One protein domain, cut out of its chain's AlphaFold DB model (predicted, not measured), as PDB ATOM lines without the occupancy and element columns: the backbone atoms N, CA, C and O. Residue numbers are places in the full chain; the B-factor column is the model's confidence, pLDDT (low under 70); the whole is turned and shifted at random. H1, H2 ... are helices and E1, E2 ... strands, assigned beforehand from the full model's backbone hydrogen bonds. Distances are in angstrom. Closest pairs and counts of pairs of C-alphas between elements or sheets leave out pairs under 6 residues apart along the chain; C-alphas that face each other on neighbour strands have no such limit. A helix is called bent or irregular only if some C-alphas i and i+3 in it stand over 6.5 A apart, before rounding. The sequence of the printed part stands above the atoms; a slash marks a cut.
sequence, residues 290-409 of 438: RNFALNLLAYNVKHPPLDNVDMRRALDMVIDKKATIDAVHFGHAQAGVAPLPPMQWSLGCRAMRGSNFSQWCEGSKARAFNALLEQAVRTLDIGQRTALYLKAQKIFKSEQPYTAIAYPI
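This is residues 290 to 409 of the 438 residues of the protein "Extracellular solute-binding protein family 5 (Putative dipeptide ABC transporter)" of Candidatus Glomeribacter gigasporarum BEG34 (UniProt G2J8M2). A small three-stranded sheet has two short helices, H1 and H2, over one face and no named helix on the other. To one side of it stands a helical hairpin, H5 and H6, and the irregular H3 lies near the middle of the domain, with H4 farther out. The 120 printed residues hold six named helices and three named strands, in the order E1 H1 H2 E2 H3 H4 H5 H6 E3; the sheet runs E1 E3 E2, all antiparallel, and the class is mostly helix. The whole is compact, with a radius of gyration of the C-alphas of 14.6 A and spans of 41 by 36 by 23 A.

Edge strand E1, residues 295 to 298, is the antiparallel neighbour of E3, residues 402 to 409, at 168 degrees, with N 297 and O 403 2.9 A apart. H1, residues 309 to 318, is on the sheet and over E3 at a height of 9.0 A, on a local plane only just supported, by 6 C-alphas; their closest C-alphas, Asp 316 and Thr 403, are 5.4 A apart. H2, residues 321 to 328, is on the same face, over E2, residues 333 to 335, at a height of 8.6 A; the closest C-alphas, Ile 325 and Ala 333, are 6.2 A apart. E1, H1 H2 and E2 form a split strand-helix-strand unit, two strands running the same way with E3 between them, and its crossover is right-handed. E2 and E3 are antiparallel at 148 degrees, with N 407 and O 334 2.8 A apart. The pairing is staggered: E3 pairs with E1 over residues 402 to 406 and with E2 over 406 to 408. H3, residues 341 to 347, is close to but not clearly touching H5, residues 364 to 378; the C-alphas of Trp 345 and Leu 373 are closest, 6.4 A. H4, residues 350 to 353, touches no helix. H5 and H6, residues 382 to 399, touch as a hairpin at a shallow tilt of 21 degrees, opposite ways, closest at the C-alphas of Ala 376 and Arg 385, 4.9 A. Every O i to N i+4 pair is within hydrogen-bond range in H1, H2, H5 and H6; H3 has 0 of 3, but 3 of 4 O i to N i+3 pairs, and H4 is too short for an i+4 pair.

E1 begins at C-alpha 295, (216.004, 360.156, 281.824). From first to last C-alpha, H1 is 14.5 A, H5 21.4 A, H6 25.6 A and E3 20.6 A long. H3 and H4 are irregular: C-alphas 342 and 345 are 7.4 A apart, and C-alphas 350 and 353 are 7.6 A apart. E3 ends at C-alpha 409, (214.592, 349.121, 282.183).

The two C-alphas farthest apart, those of Ala 327 and Leu 380, are 41.6 A apart. The printed part has no cut, and no link is long. Mean pLDDT of the printed part is 90.9; residues 290 to 291 and 342 are under 70.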
ATOM      1  N   ARG A 290     216.072 346.889 287.377       62.12
ATOM      2  CA  ARG A 290     215.812 348.294 287.671       62.12
ATOM      3  C   ARG A 290     217.141 348.925 288.076       62.12
ATOM      4  O   ARG A 290     217.638 348.712 289.175       62.12
ATOM      5  N   ASN A 291     217.742 349.648 287.143       67.94
ATOM      6  CA  ASN A 291     218.968 350.399 287.364       67.94
ATOM      7  C   ASN A 291     218.646 351.726 288.067       67.94
ATOM      8  O   ASN A 291     217.524 352.232 287.976       67.94
ATOM      9  N   PHE A 292     219.635 352.336 288.715       76.38
ATOM     10  CA  PHE A 292     219.532 353.704 289.227       76.38
ATOM     11  C   PHE A 292     219.701 354.736 288.100       76.38
ATOM     12  O   PHE A 292     220.575 355.594 288.155       76.38
ATOM     13  N   ALA A 293     218.868 354.647 287.062       81.25
ATOM     14  CA  ALA A 293     218.893 355.550 285.916       81.25
ATOM     15  C   ALA A 293     217.625 356.413 285.861       81.25
ATOM     16  O   ALA A 293     216.524 355.955 286.170       81.25
ATOM     17  N   LEU A 294     217.787 357.671 285.452       86.81
ATOM     18  CA  LEU A 294     216.698 358.615 285.227       86.81
ATOM     19  C   LEU A 294     216.965 359.385 283.936       86.81
ATOM     20  O   LEU A 294     217.950 360.114 283.845       86.81
ATOM     21  N   ASN A 295     216.046 359.275 282.982       89.69
ATOM     22  CA  ASN A 295     216.004 360.156 281.824       89.69
ATOM     23  C   ASN A 295     215.190 361.392 282.189       89.69
ATOM     24  O   ASN A 295     214.051 361.286 282.656       89.69
ATOM     25  N   LEU A 296     215.784 362.565 282.003       91.88
ATOM     26  CA  LEU A 296     215.211 363.841 282.413       91.88
ATOM     27  C   LEU A 296     215.461 364.925 281.369       91.88
ATOM     28  O   LEU A 296     216.415 364.849 280.597       91.88
ATOM     29  N   LEU A 297     214.625 365.958 281.403       93.50
ATOM     30  CA  LEU A 297     214.857 367.225 280.722       93.50
ATOM     31  C   LEU A 297     215.142 368.298 281.774       93.50
ATOM     32  O   LEU A 297     214.227 368.711 282.485       93.50
ATOM     33  N   ALA A 298     216.399 368.724 281.898       94.50
ATOM     34  CA  ALA A 298     216.791 369.789 282.819       94.50
ATOM     35  C   ALA A 298     216.516 371.172 282.220       94.50
ATOM     36  O   ALA A 298     216.799 371.417 281.049       94.50
ATOM     37  N   TYR A 299     216.013 372.092 283.043       96.31
ATOM     38  CA  TYR A 299     215.789 373.482 282.665       96.31
ATOM     39  C   TYR A 299     216.871 374.346 283.299       96.31
ATOM     40  O   TYR A 299     216.940 374.433 284.522       96.31
ATOM     41  N   ASN A 300     217.715 374.989 282.492       96.19
ATOM     42  CA  ASN A 300     218.701 375.924 283.025       96.19
ATOM     43  C   ASN A 300     217.992 377.205 283.495       96.19
ATOM     44  O   ASN A 300     217.641 378.065 282.686       96.19
ATOM     45  N   VAL A 301     217.792 377.327 284.809       96.44
ATOM     46  CA  VAL A 301     216.990 378.394 285.431       96.44
ATOM     47  C   VAL A 301     217.673 379.764 285.421       96.44
ATOM     48  O   VAL A 301     217.117 380.729 285.936       96.44
ATOM     49  N   LYS A 302     218.885 379.866 284.865       95.06
ATOM     50  CA  LYS A 302     219.606 381.133 284.693       95.06
ATOM     51  C   LYS A 302     219.189 381.907 283.444       95.06
ATOM     52  O   LYS A 302     219.628 383.042 283.275       95.06
ATOM     53  N   HIS A 303     218.365 381.316 282.579       96.56
ATOM     54  CA  HIS A 303     217.972 381.918 281.309       96.56
ATOM     55  C   HIS A 303     216.452 382.077 281.203       96.56
ATOM     56  O   HIS A 303     215.732 381.095 281.383       96.56
ATOM     57  N   PRO A 304     215.947 383.266 280.834       96.31
ATOM     58  CA  PRO A 304     214.543 383.431 280.483       96.31
ATOM     59  C   PRO A 304     214.133 382.592 279.259       96.31
ATOM     60  O   PRO A 304     214.942 382.423 278.345       96.31
ATOM     61  N   PRO A 305     212.890 382.068 279.203       96.38
ATOM     62  CA  PRO A 305     211.841 382.153 280.227       96.38
ATOM     63  C   PRO A 305     211.905 381.012 281.267       96.38
ATOM     64  O   PRO A 305     210.936 380.775 281.988       96.38
ATOM     65  N   LEU A 306     213.004 380.250 281.315       97.69
ATOM     66  CA  LEU A 306     213.169 379.089 282.197       97.69
ATOM     67  C   LEU A 306     213.496 379.472 283.644       97.69
ATOM     68  O   LEU A 306     213.481 378.601 284.511       97.69
ATOM     69  N   ASP A 307     213.765 380.742 283.930       96.19
ATOM     70  CA  ASP A 307     213.835 381.315 285.276       96.19
ATOM     71  C   ASP A 307     212.450 381.350 285.956       96.19
ATOM     72  O   ASP A 307     212.341 381.099 287.162       96.19
ATOM     73  N   ASN A 308     211.373 381.516 285.181       97.62
ATOM     74  CA  ASN A 308     209.993 381.454 285.662       97.62
ATOM     75  C   ASN A 308     209.546 380.007 285.963       97.62
ATOM     76  O   ASN A 308     209.482 379.142 285.086       97.62
ATOM     77  N   VAL A 309     209.175 379.749 287.222       97.50
ATOM     78  CA  VAL A 309     208.717 378.427 287.680       97.50
ATOM     79  C   VAL A 309     207.439 377.956 286.988       97.50
ATOM     80  O   VAL A 309     207.312 376.766 286.703       97.50
ATOM     81  N   ASP A 310     206.516 378.860 286.663       98.00
ATOM     82  CA  ASP A 310     205.254 378.489 286.025       98.00
ATOM     83  C   ASP A 310     205.464 378.074 284.567       98.00
ATOM     84  O   ASP A 310     204.785 377.166 284.091       98.00
ATOM     85  N   MET A 311     206.484 378.618 283.894       98.00
ATOM     86  CA  MET A 311     206.914 378.105 282.590       98.00
ATOM     87  C   MET A 311     207.483 376.700 282.676       98.00
ATOM     88  O   MET A 311     207.083 375.836 281.899       98.00
ATOM     89  N   ARG A 312     208.348 376.412 283.650       97.75
ATOM     90  CA  ARG A 312     208.875 375.049 283.820       97.75
ATOM     91  C   ARG A 312     207.778 374.038 284.158       97.75
ATOM     92  O   ARG A 312     207.800 372.920 283.650       97.75
ATOM     93  N   ARG A 313     206.797 374.428 284.979       97.31
ATOM     94  CA  ARG A 313     205.617 373.602 285.287       97.31
ATOM     95  C   ARG A 313     204.748 373.372 284.053       97.31
ATOM     96  O   ARG A 313     204.359 372.236 283.810       97.31
ATOM     97  N   ALA A 314     204.500 374.407 283.249       97.69
ATOM     98  CA  ALA A 314     203.790 374.258 281.981       97.69
ATOM     99  C   ALA A 314     204.527 373.286 281.042       97.69
ATOM    100  O   ALA A 314     203.900 372.389 280.485       97.69
ATOM    101  N   LEU A 315     205.859 373.392 280.940       96.69
ATOM    102  CA  LEU A 315     206.685 372.472 280.153       96.69
ATOM    103  C   LEU A 315     206.615 371.017 280.658       96.69
ATOM    104  O   LEU A 315     206.568 370.106 279.839       96.69
ATOM    105  N   ASP A 316     206.573 370.772 281.973       95.75
ATOM    106  CA  ASP A 316     206.358 369.421 282.536       95.75
ATOM    107  C   ASP A 316     204.991 368.846 282.156       95.75
ATOM    108  O   ASP A 316     204.893 367.659 281.854       95.75
ATOM    109  N   MET A 317     203.949 369.684 282.156       95.44
ATOM    110  CA  MET A 317     202.569 369.267 281.885       95.44
ATOM    111  C   MET A 317     202.312 368.933 280.412       95.44
ATOM    112  O   MET A 317     201.480 368.075 280.131       95.44
ATOM    113  N   VAL A 318     203.001 369.593 279.474       96.31
ATOM    114  CA  VAL A 318     202.816 369.348 278.028       96.31
ATOM    115  C   VAL A 318     203.598 368.138 277.509       96.31
ATOM    116  O   VAL A 318     203.369 367.702 276.383       96.31
ATOM    117  N   ILE A 319     204.527 367.586 278.297       94.62
ATOM    118  CA  ILE A 319     205.304 366.409 277.899       94.62
ATOM    119  C   ILE A 319     204.456 365.149 278.093       94.62
ATOM    120  O   ILE A 319     204.249 364.679 279.214       94.62
ATOM    121  N   ASP A 320     204.035 364.543 276.981       95.75
ATOM    122  CA  ASP A 320     203.430 363.214 276.990       95.75
ATOM    123  C   ASP A 320     204.508 362.153 277.266       95.75
ATOM    124  O   ASP A 320     205.205 361.646 276.375       95.75
ATOM    125  N   LYS A 321     204.666 361.824 278.552       94.62
ATOM    126  CA  LYS A 321     205.625 360.811 279.010       94.62
ATOM    127  C   LYS A 321     205.305 359.434 278.448       94.62
ATOM    128  O   LYS A 321     206.239 358.680 278.184       94.62
ATOM    129  N   LYS A 322     204.026 359.095 278.251       94.44
ATOM    130  CA  LYS A 322     203.644 357.785 277.721       94.44
ATOM    131  C   LYS A 322     204.063 357.671 276.261       94.44
ATOM    132  O   LYS A 322     204.783 356.733 275.931       94.44
ATOM    133  N   ALA A 323     203.705 358.646 275.428       95.62
ATOM    134  CA  ALA A 323     204.120 358.663 274.029       95.62
ATOM    135  C   ALA A 323     205.653 358.669 273.892       95.62
ATOM    136  O   ALA A 323     206.204 357.958 273.056       95.62
ATOM    137  N   THR A 324     206.355 359.403 274.764       94.06
ATOM    138  CA  THR A 324     207.827 359.419 274.793       94.06
ATOM    139  C   THR A 324     208.404 358.045 275.143       94.06
ATOM    140  O   THR A 324     209.338 357.583 274.492       94.06
ATOM    141  N   ILE A 325     207.854 357.364 276.150       93.31
ATOM    142  CA  ILE A 325     208.287 356.015 276.544       93.31
ATOM    143  C   ILE A 325     208.005 355.000 275.436       93.31
ATOM    144  O   ILE A 325     208.870 354.179 275.132       93.31
ATOM    145  N   ASP A 326     206.838 355.069 274.805       92.62
ATOM    146  CA  ASP A 326     206.473 354.161 273.720       92.62
ATOM    147  C   ASP A 326     207.390 354.364 272.500       92.62
ATOM    148  O   ASP A 326     207.884 353.390 271.935       92.62
ATOM    149  N   ALA A 327     207.687 355.615 272.133       93.56
ATOM    150  CA  ALA A 327     208.497 355.936 270.958       93.56
ATOM    151  C   ALA A 327     210.010 355.752 271.169       93.56
ATOM    152  O   ALA A 327     210.700 355.278 270.269       93.56
ATOM    153  N   VAL A 328     210.545 356.139 272.333       90.88
ATOM    154  CA  VAL A 328     212.001 356.166 272.594       90.88
ATOM    155  C   VAL A 328     212.472 354.916 273.329       90.88
ATOM    156  O   VAL A 328     213.544 354.387 273.039       90.88
ATOM    157  N   HIS A 329     211.685 354.439 274.292       87.00
ATOM    158  CA  HIS A 329     212.019 353.262 275.094       87.00
ATOM    159  C   HIS A 329     211.335 351.990 274.598       87.00
ATOM    160  O   HIS A 329     211.514 350.943 275.217       87.00
ATOM    161  N   PHE A 330     210.570 352.060 273.501       88.06
ATOM    162  CA  PHE A 330     209.800 350.938 272.956       88.06
ATOM    163  C   PHE A 330     208.885 350.293 274.014       88.06
ATOM    164  O   PHE A 330     208.738 349.076 274.070       88.06
ATOM    165  N   GLY A 331     208.324 351.111 274.914       85.81
ATOM    166  CA  GLY A 331     207.489 350.656 276.033       85.81
ATOM    167  C   GLY A 331     208.265 350.098 277.234       85.81
ATOM    168  O   GLY A 331     207.664 349.739 278.245       85.81
ATOM    169  N   HIS A 332     209.598 350.051 277.182       86.12
ATOM    170  CA  HIS A 332     210.432 349.428 278.210       86.12
ATOM    171  C   HIS A 332     211.000 350.418 279.241       86.12
ATOM    172  O   HIS A 332     212.196 350.426 279.551       86.12
ATOM    173  N   ALA A 333     210.135 351.260 279.798       88.81
ATOM    174  CA  ALA A 333     210.481 352.150 280.898       88.81
ATOM    175  C   ALA A 333     209.256 352.468 281.763       88.81
ATOM    176  O   ALA A 333     208.119 352.414 281.300       88.81
ATOM    177  N   GLN A 334     209.491 352.849 283.018       90.06
ATOM    178  CA  GLN A 334     208.451 353.409 283.880       90.06
ATOM    179  C   GLN A 334     208.437 354.938 283.761       90.06
ATOM    180  O   GLN A 334     209.492 355.558 283.666       90.06
ATOM    181  N   ALA A 335     207.258 355.563 283.829       91.88
ATOM    182  CA  ALA A 335     207.141 357.021 283.874       91.88
ATOM    183  C   ALA A 335     207.900 357.621 285.070       91.88
ATOM    184  O   ALA A 335     207.708 357.222 286.221       91.88
ATOM    185  N   GLY A 336     208.757 358.600 284.781       90.69
ATOM    186  CA  GLY A 336     209.534 359.326 285.776       90.69
ATOM    187  C   GLY A 336     208.663 360.291 286.580       90.69
ATOM    188  O   GLY A 336     207.909 361.085 286.009       90.69
ATOM    189  N   VAL A 337     208.788 360.265 287.910       89.00
ATOM    190  CA  VAL A 337     207.985 361.124 288.807       89.00
ATOM    191  C   VAL A 337     208.825 362.003 289.729       89.00
ATOM    192  O   VAL A 337     208.413 363.114 290.056       89.00
ATOM    193  N   ALA A 338     210.005 361.533 290.131       84.94
ATOM    194  CA  ALA A 338     210.855 362.189 291.116       84.94
ATOM    195  C   ALA A 338     212.344 361.831 290.937       84.94
ATOM    196  O   ALA A 338     212.678 360.812 290.321       84.94
ATOM    197  N   PRO A 339     213.259 362.611 291.529       83.81
ATOM    198  CA  PRO A 339     214.632 362.166 291.704       83.81
ATOM    199  C   PRO A 339     214.713 360.851 292.483       83.81
ATOM    200  O   PRO A 339     214.083 360.717 293.535       83.81
ATOM    201  N   LEU A 340     215.568 359.925 292.049       79.75
ATOM    202  CA  LEU A 340     215.886 358.751 292.862       79.75
ATOM    203  C   LEU A 340     216.637 359.195 294.135       79.75
ATOM    204  O   LEU A 340     217.576 359.986 294.016       79.75
ATOM    205  N   PRO A 341     216.270 358.706 295.339       70.44
ATOM    206  CA  PRO A 341     216.901 359.111 296.598       70.44
ATOM    207  C   PRO A 341     218.441 359.111 296.595       70.44
ATOM    208  O   PRO A 341     219.011 360.146 296.946       70.44
ATOM    209  N   PRO A 342     219.142 358.055 296.121       66.50
ATOM    210  CA  PRO A 342     220.606 358.058 296.100       66.50
ATOM    211  C   PRO A 342     221.218 359.054 295.103       66.50
ATOM    212  O   PRO A 342     222.415 359.295 295.170       66.50
ATOM    213  N   MET A 343     220.432 359.650 294.200       71.31
ATOM    214  CA  MET A 343     220.906 360.637 293.223       71.31
ATOM    215  C   MET A 343     220.563 362.085 293.597       71.31
ATOM    216  O   MET A 343     220.977 363.002 292.898       71.31
ATOM    217  N   GLN A 344     219.832 362.344 294.685       77.94
ATOM    218  CA  GLN A 344     219.347 363.703 294.981       77.94
ATOM    219  C   GLN A 344     220.450 364.720 295.267       77.94
ATOM    220  O   GLN A 344     220.309 365.887 294.915       77.94
ATOM    221  N   TRP A 345     221.565 364.286 295.850       75.94
ATOM    222  CA  TRP A 345     222.715 365.151 296.107       75.94
ATOM    223  C   TRP A 345     223.334 365.703 294.805       75.94
ATOM    224  O   TRP A 345     223.828 366.830 294.808       75.94
ATOM    225  N   SER A 346     223.206 364.983 293.677       78.88
ATOM    226  CA  SER A 346     223.669 365.426 292.348       78.88
ATOM    227  C   SER A 346     222.839 366.574 291.754       78.88
ATOM    228  O   SER A 346     223.198 367.152 290.734       78.88
ATOM    229  N   LEU A 347     221.733 366.931 292.412       86.06
ATOM    230  CA  LEU A 347     220.824 368.013 292.025       86.06
ATOM    231  C   LEU A 347     220.978 369.255 292.912       86.06
ATOM    232  O   LEU A 347     220.263 370.238 292.728       86.06
ATOM    233  N   GLY A 348     221.856 369.197 293.916       87.88
ATOM    234  CA  GLY A 348     222.109 370.295 294.843       87.88
ATOM    235  C   GLY A 348     223.096 371.334 294.305       87.88
ATOM    236  O   GLY A 348     223.654 371.218 293.215       87.88
ATOM    237  N   CYS A 349     223.355 372.348 295.125       91.00
ATOM    238  CA  CYS A 349     224.292 373.436 294.856       91.00
ATOM    239  C   CYS A 349     225.744 372.967 294.700       91.00
ATOM    240  O   CYS A 349     226.507 373.590 293.970       91.00
ATOM    241  N   ARG A 350     226.137 371.871 295.369       83.94
ATOM    242  CA  ARG A 350     227.495 371.312 295.243       83.94
ATOM    243  C   ARG A 350     227.779 370.873 293.805       83.94
ATOM    244  O   ARG A 350     228.795 371.233 293.238       83.94
ATOM    245  N   ALA A 351     226.794 370.261 293.155       83.50
ATOM    246  CA  ALA A 351     226.914 369.736 291.801       83.50
ATOM    247  C   ALA A 351     226.790 370.788 290.672       83.50
ATOM    248  O   ALA A 351     226.707 370.412 289.504       83.50
ATOM    249  N   MET A 352     226.779 372.095 290.966       85.50
ATOM    250  CA  MET A 352     226.579 373.171 289.971       85.50
ATOM    251  C   MET A 352     227.633 373.209 288.858       85.50
ATOM    252  O   MET A 352     227.320 373.591 287.732       85.50
ATOM    253  N   ARG A 353     228.874 372.813 289.162       76.06
ATOM    254  CA  ARG A 353     229.968 372.712 288.178       76.06
ATOM    255  C   ARG A 353     230.000 371.368 287.442       76.06
ATOM    256  O   ARG A 353     230.851 371.175 286.584       76.06
ATOM    257  N   GLY A 354     229.095 370.454 287.791       75.50
ATOM    258  CA  GLY A 354     229.025 369.096 287.264       75.50
ATOM    259  C   GLY A 354     227.593 368.710 286.901       75.50
ATOM    260  O   GLY A 354     227.030 369.212 285.935       75.50
ATOM    261  N   SER A 355     227.005 367.788 287.662       78.75
ATOM    262  CA  SER A 355     225.750 367.105 287.317       78.75
ATOM    263  C   SER A 355     224.465 367.929 287.489       78.75
ATOM    264  O   SER A 355     223.421 367.523 286.974       78.75
ATOM    265  N   ASN A 356     224.501 369.095 288.144       89.56
ATOM    266  CA  ASN A 356     223.330 369.969 288.258       89.56
ATOM    267  C   ASN A 356     223.176 370.871 287.021       89.56
ATOM    268  O   ASN A 356     223.417 372.080 287.052       89.56
ATOM    269  N   PHE A 357     222.697 370.286 285.924       91.00
ATOM    270  CA  PHE A 357     222.443 371.004 284.669       91.00
ATOM    271  C   PHE A 357     221.341 372.067 284.767       91.00
ATOM    272  O   PHE A 357     221.302 372.985 283.952       91.00
ATOM    273  N   SER A 358     220.455 371.974 285.768       94.12
ATOM    274  CA  SER A 358     219.393 372.970 285.959       94.12
ATOM    275  C   SER A 358     219.919 374.312 286.465       94.12
ATOM    276  O   SER A 358     219.230 375.323 286.374       94.12
ATOM    277  N   GLN A 359     221.133 374.325 287.024       94.44
ATOM    278  CA  GLN A 359     221.727 375.492 287.673       94.44
ATOM    279  C   GLN A 359     220.855 376.063 288.822       94.44
ATOM    280  O   GLN A 359     221.012 377.216 289.235       94.44
ATOM    281  N   TRP A 360     219.920 375.261 289.352       95.44
ATOM    282  CA  TRP A 360     218.980 375.667 290.394       95.44
ATOM    283  C   TRP A 360     219.616 375.567 291.782       95.44
ATOM    284  O   TRP A 360     219.736 374.490 292.367       95.44
ATOM    285  N   CYS A 361     220.043 376.717 292.304       95.12
ATOM    286  CA  CYS A 361     220.705 376.832 293.606       95.12
ATOM    287  C   CYS A 361     220.327 378.115 294.383       95.12
ATOM    288  O   CYS A 361     220.536 378.207 295.592       95.12
ATOM    289  N   GLU A 362     219.719 379.103 293.723       92.38
ATOM    290  CA  GLU A 362     219.376 380.393 294.328       92.38
ATOM    291  C   GLU A 362     217.929 380.456 294.833       92.38
ATOM    292  O   GLU A 362     217.045 379.731 294.381       92.38
ATOM    293  N   GLY A 363     217.683 381.348 295.795       94.12
ATOM    294  CA  GLY A 363     216.371 381.528 296.420       94.12
ATOM    295  C   GLY A 363     216.146 380.681 297.676       94.12
ATOM    296  O   GLY A 363     216.927 379.798 298.035       94.12
ATOM    297  N   SER A 364     215.070 380.987 298.405       96.38
ATOM    298  CA  SER A 364     214.774 380.374 299.708       96.38
ATOM    299  C   SER A 364     214.486 378.875 299.608       96.38
ATOM    300  O   SER A 364     214.958 378.106 300.443       96.38
ATOM    301  N   LYS A 365     213.768 378.443 298.567       96.88
ATOM    302  CA  LYS A 365     213.426 377.031 298.352       96.88
ATOM    303  C   LYS A 365     214.629 376.187 297.947       96.88
ATOM    304  O   LYS A 365     214.782 375.091 298.475       96.88
ATOM    305  N   ALA A 366     215.512 376.706 297.092       95.50
ATOM    306  CA  ALA A 366     216.760 376.023 296.766       95.50
ATOM    307  C   ALA A 366     217.645 375.879 298.013       95.50
ATOM    308  O   ALA A 366     218.143 374.790 298.291       95.50
ATOM    309  N   ARG A 367     217.769 376.928 298.841       96.06
ATOM    310  CA  ARG A 367     218.481 376.838 300.129       96.06
ATOM    311  C   ARG A 367     217.864 375.799 301.068       96.06
ATOM    312  O   ARG A 367     218.595 374.991 301.631       96.06
ATOM    313  N   ALA A 368     216.536 375.774 301.197       97.06
ATOM    314  CA  ALA A 368     215.835 374.790 302.020       97.06
ATOM    315  C   ALA A 368     216.035 373.352 301.510       97.06
ATOM    316  O   ALA A 368     216.292 372.450 302.304       97.06
ATOM    317  N   PHE A 369     215.972 373.138 300.193       95.75
ATOM    318  CA  PHE A 369     216.273 371.851 299.567       95.75
ATOM    319  C   PHE A 369     217.691 371.383 299.907       95.75
ATOM    320  O   PHE A 369     217.867 370.269 300.397       95.75
ATOM    321  N   ASN A 370     218.691 372.245 299.729       94.50
ATOM    322  CA  ASN A 370     220.083 371.908 300.025       94.50
ATOM    323  C   ASN A 370     220.311 371.614 301.513       94.50
ATOM    324  O   ASN A 370     220.954 370.619 301.833       94.50
ATOM    325  N   ALA A 371     219.720 372.399 302.419       95.56
ATOM    326  CA  ALA A 371     219.800 372.139 303.857       95.56
ATOM    327  C   ALA A 371     219.227 370.759 304.229       95.56
ATOM    328  O   ALA A 371     219.825 370.035 305.026       95.56
ATOM    329  N   LEU A 372     218.109 370.356 303.611       95.81
ATOM    330  CA  LEU A 372     217.531 369.024 303.808       95.81
ATOM    331  C   LEU A 372     218.453 367.915 303.296       95.81
ATOM    332  O   LEU A 372     218.591 366.898 303.971       95.81
ATOM    333  N   LEU A 373     219.093 368.097 302.135       92.19
ATOM    334  CA  LEU A 373     220.043 367.118 301.601       92.19
ATOM    335  C   LEU A 373     221.278 366.972 302.495       92.19
ATOM    336  O   LEU A 373     221.684 365.850 302.795       92.19
ATOM    337  N   GLU A 374     221.853 368.083 302.958       90.62
ATOM    338  CA  GLU A 374     223.013 368.067 303.856       90.62
ATOM    339  C   GLU A 374     222.685 367.415 305.203       90.62
ATOM    340  O   GLU A 374     223.480 366.627 305.722       90.62
ATOM    341  N   GLN A 375     221.498 367.690 305.748       93.62
ATOM    342  CA  GLN A 375     221.018 367.030 306.958       93.62
ATOM    343  C   GLN A 375     220.797 365.531 306.722       93.62
ATOM    344  O   GLN A 375     221.210 364.714 307.546       93.62
ATOM    345  N   ALA A 376     220.187 365.153 305.594       92.56
ATOM    346  CA  ALA A 376     219.893 363.762 305.262       92.56
ATOM    347  C   ALA A 376     221.168 362.917 305.146       92.56
ATOM    348  O   ALA A 376     221.235 361.848 305.746       92.56
ATOM    349  N   VAL A 377     222.201 363.421 304.461       89.50
ATOM    350  CA  VAL A 377     223.496 362.729 304.306       89.50
ATOM    351  C   VAL A 377     224.172 362.462 305.657       89.50
ATOM    352  O   VAL A 377     224.831 361.439 305.818       89.50
ATOM    353  N   ARG A 378     223.984 363.342 306.647       92.00
ATOM    354  CA  ARG A 378     224.541 363.197 308.005       92.00
ATOM    355  C   ARG A 378     223.687 362.325 308.931       92.00
ATOM    356  O   ARG A 378     224.139 361.964 310.013       92.00
ATOM    357  N   THR A 379     222.456 362.007 308.535       93.00
ATOM    358  CA  THR A 379     221.487 361.291 309.371       93.00
ATOM    359  C   THR A 379     221.621 359.785 309.163       93.00
ATOM    360  O   THR A 379     221.260 359.262 308.110       93.00
ATOM    361  N   LEU A 380     222.113 359.073 310.180       90.69
ATOM    362  CA  LEU A 380     222.323 357.621 310.111       90.69
ATOM    363  C   LEU A 380     221.008 356.829 310.189       90.69
ATOM    364  O   LEU A 380     220.870 355.803 309.522       90.69
ATOM    365  N   ASP A 381     220.017 357.331 310.935       92.94
ATOM    366  CA  ASP A 381     218.700 356.699 311.047       92.94
ATOM    367  C   ASP A 381     217.922 356.756 309.722       92.94
ATOM    368  O   ASP A 381     217.705 357.824 309.142       92.94
ATOM    369  N   ILE A 382     217.479 355.592 309.243       91.25
ATOM    370  CA  ILE A 382     216.815 355.469 307.941       91.25
ATOM    371  C   ILE A 382     215.434 356.136 307.916       91.25
ATOM    372  O   ILE A 382     215.055 356.698 306.887       91.25
ATOM    373  N   GLY A 383     214.688 356.122 309.025       95.31
ATOM    374  CA  GLY A 383     213.356 356.725 309.108       95.31
ATOM    375  C   GLY A 383     213.427 358.248 309.033       95.31
ATOM    376  O   GLY A 383     212.764 358.873 308.198       95.31
ATOM    377  N   GLN A 384     214.304 358.846 309.837       95.81
ATOM    378  CA  GLN A 384     214.582 360.281 309.823       95.81
ATOM    379  C   GLN A 384     215.135 360.725 308.466       95.81
ATOM    380  O   GLN A 384     214.643 361.699 307.889       95.81
ATOM    381  N   ARG A 385     216.096 359.982 307.902       94.25
ATOM    382  CA  ARG A 385     216.668 360.279 306.582       94.25
ATOM    383  C   ARG A 385     215.617 360.206 305.470       94.25
ATOM    384  O   ARG A 385     215.554 361.101 304.627       94.25
ATOM    385  N   THR A 386     214.738 359.206 305.505       93.19
ATOM    386  CA  THR A 386     213.616 359.079 304.558       93.19
ATOM    387  C   THR A 386     212.691 360.292 304.632       93.19
ATOM    388  O   THR A 386     212.353 360.874 303.600       93.19
ATOM    389  N   ALA A 387     212.327 360.738 305.838       95.94
ATOM    390  CA  ALA A 387     211.483 361.917 306.014       95.94
ATOM    391  C   ALA A 387     212.127 363.197 305.447       95.94
ATOM    392  O   ALA A 387     211.431 364.023 304.848       95.94
ATOM    393  N   LEU A 388     213.447 363.355 305.589       96.00
ATOM    394  CA  LEU A 388     214.194 364.482 305.021       96.00
ATOM    395  C   LEU A 388     214.184 364.455 303.486       96.00
ATOM    396  O   LEU A 388     213.822 365.458 302.865       96.00
ATOM    397  N   TYR A 389     214.483 363.310 302.864       94.31
ATOM    398  CA  TYR A 389     214.448 363.183 301.402       94.31
ATOM    399  C   TYR A 389     213.045 363.362 300.818       94.31
ATOM    400  O   TYR A 389     212.903 363.930 299.737       94.31
ATOM    401  N   LEU A 390     211.989 362.926 301.509       94.00
ATOM    402  CA  LEU A 390     210.612 363.169 301.061       94.00
ATOM    403  C   LEU A 390     210.259 364.662 301.086       94.00
ATOM    404  O   LEU A 390     209.611 365.156 300.163       94.00
ATOM    405  N   LYS A 391     210.706 365.407 302.106       95.62
ATOM    406  CA  LYS A 391     210.557 366.873 302.137       95.62
ATOM    407  C   LYS A 391     211.334 367.529 300.993       95.62
ATOM    408  O   LYS A 391     210.782 368.387 300.306       95.62
ATOM    409  N   ALA A 392     212.570 367.089 300.751       95.25
ATOM    410  CA  ALA A 392     213.403 367.602 299.667       95.25
ATOM    411  C   ALA A 392     212.746 367.372 298.294       95.25
ATOM    412  O   ALA A 392     212.623 368.308 297.507       95.25
ATOM    413  N   GLN A 393     212.222 366.169 298.039       93.69
ATOM    414  CA  GLN A 393     211.501 365.839 296.802       93.69
ATOM    415  C   GLN A 393     210.266 366.710 296.578       93.69
ATOM    416  O   GLN A 393     210.024 367.131 295.450       93.69
ATOM    417  N   LYS A 394     209.498 367.019 297.632       95.06
ATOM    418  CA  LYS A 394     208.331 367.911 297.527       95.06
ATOM    419  C   LYS A 394     208.732 369.323 297.109       95.06
ATOM    420  O   LYS A 394     208.108 369.887 296.214       95.06
ATOM    421  N   ILE A 395     209.788 369.875 297.715       95.75
ATOM    422  CA  ILE A 395     210.321 371.187 297.322       95.75
ATOM    423  C   ILE A 395     210.788 371.136 295.867       95.75
ATOM    424  O   ILE A 395     210.355 371.962 295.066       95.75
ATOM    425  N   PHE A 396     211.602 370.138 295.519       94.50
ATOM    426  CA  PHE A 396     212.146 369.971 294.175       94.50
ATOM    427  C   PHE A 396     211.039 369.870 293.120       94.50
ATOM    428  O   PHE A 396     211.063 370.595 292.132       94.50
ATOM    429  N   LYS A 397     210.012 369.042 293.358       94.00
ATOM    430  CA  LYS A 397     208.860 368.928 292.454       94.00
ATOM    431  C   LYS A 397     208.095 370.245 292.344       94.00
ATOM    432  O   LYS A 397     207.690 370.610 291.247       94.00
ATOM    433  N   SER A 398     207.923 370.980 293.445       95.19
ATOM    434  CA  SER A 398     207.234 372.276 293.399       95.19
ATOM    435  C   SER A 398     207.982 373.307 292.552       95.19
ATOM    436  O   SER A 398     207.348 374.144 291.919       95.19
ATOM    437  N   GLU A 399     209.309 373.237 292.505       96.25
ATOM    438  CA  GLU A 399     210.150 374.201 291.789       96.25
ATOM    439  C   GLU A 399     210.491 373.764 290.361       96.25
ATOM    440  O   GLU A 399     211.035 374.558 289.595       96.25
ATOM    441  N   GLN A 400     210.165 372.520 290.005       95.94
ATOM    442  CA  GLN A 400     210.365 371.911 288.693       95.94
ATOM    443  C   GLN A 400     211.699 372.304 288.004       95.94
ATOM    444  O   GLN A 400     211.670 372.850 286.902       95.94
ATOM    445  N   PRO A 401     212.889 372.082 288.604       95.38
ATOM    446  CA  PRO A 401     214.166 372.373 287.931       95.38
ATOM    447  C   PRO A 401     214.436 371.459 286.726       95.38
ATOM    448  O   PRO A 401     215.231 371.781 285.847       95.38
ATOM    449  N   TYR A 402     213.769 370.308 286.676       94.56
ATOM    450  CA  TYR A 402     213.739 369.422 285.521       94.56
ATOM    451  C   TYR A 402     212.379 368.743 285.419       94.56
ATOM    452  O   TYR A 402     211.663 368.667 286.418       94.56
ATOM    453  N   THR A 403     212.110 368.114 284.275       94.31
ATOM    454  CA  THR A 403     211.045 367.117 284.086       94.31
ATOM    455  C   THR A 403     211.602 365.695 284.077       94.31
ATOM    456  O   THR A 403     212.441 365.354 283.247       94.31
ATOM    457  N   ALA A 404     211.149 364.858 285.021       93.00
ATOM    458  CA  ALA A 404     211.460 363.428 285.033       93.00
ATOM    459  C   ALA A 404     210.663 362.748 283.917       93.00
ATOM    460  O   ALA A 404     209.432 362.767 283.961       93.00
ATOM    461  N   ILE A 405     211.342 362.147 282.945       93.50
ATOM    462  CA  ILE A 405     210.693 361.516 281.792       93.50
ATOM    463  C   ILE A 405     210.466 360.038 282.085       93.50
ATOM    464  O   ILE A 405     209.322 359.584 282.119       93.50
ATOM    465  N   ALA A 406     211.541 359.292 282.346       92.38
ATOM    466  CA  ALA A 406     211.471 357.841 282.444       92.38
ATOM    467  C   ALA A 406     212.544 357.244 283.365       92.38
ATOM    468  O   ALA A 406     213.680 357.720 283.402       92.38
ATOM    469  N   TYR A 407     212.189 356.163 284.056       90.12
ATOM    470  CA  TYR A 407     213.124 355.207 284.648       90.12
ATOM    471  C   TYR A 407     213.274 354.035 283.667       90.12
ATOM    472  O   TYR A 407     212.354 353.213 283.564       90.12
ATOM    473  N   PRO A 408     214.367 353.972 282.887       85.81
ATOM    474  CA  PRO A 408     214.539 352.933 281.879       85.81
ATOM    475  C   PRO A 408     214.763 351.559 282.519       85.81
ATOM    476  O   PRO A 408     215.367 351.440 283.588       85.81
ATOM    477  N   ILE A 409     214.295 350.514 281.838       80.81
ATOM    478  CA  ILE A 409     214.592 349.121 282.183       80.81
ATOM    479  C   ILE A 409     215.815 348.689 281.369       80.81
ATOM    480  O   ILE A 409     215.832 348.837 280.147       80.81
TER     481      ILE A 409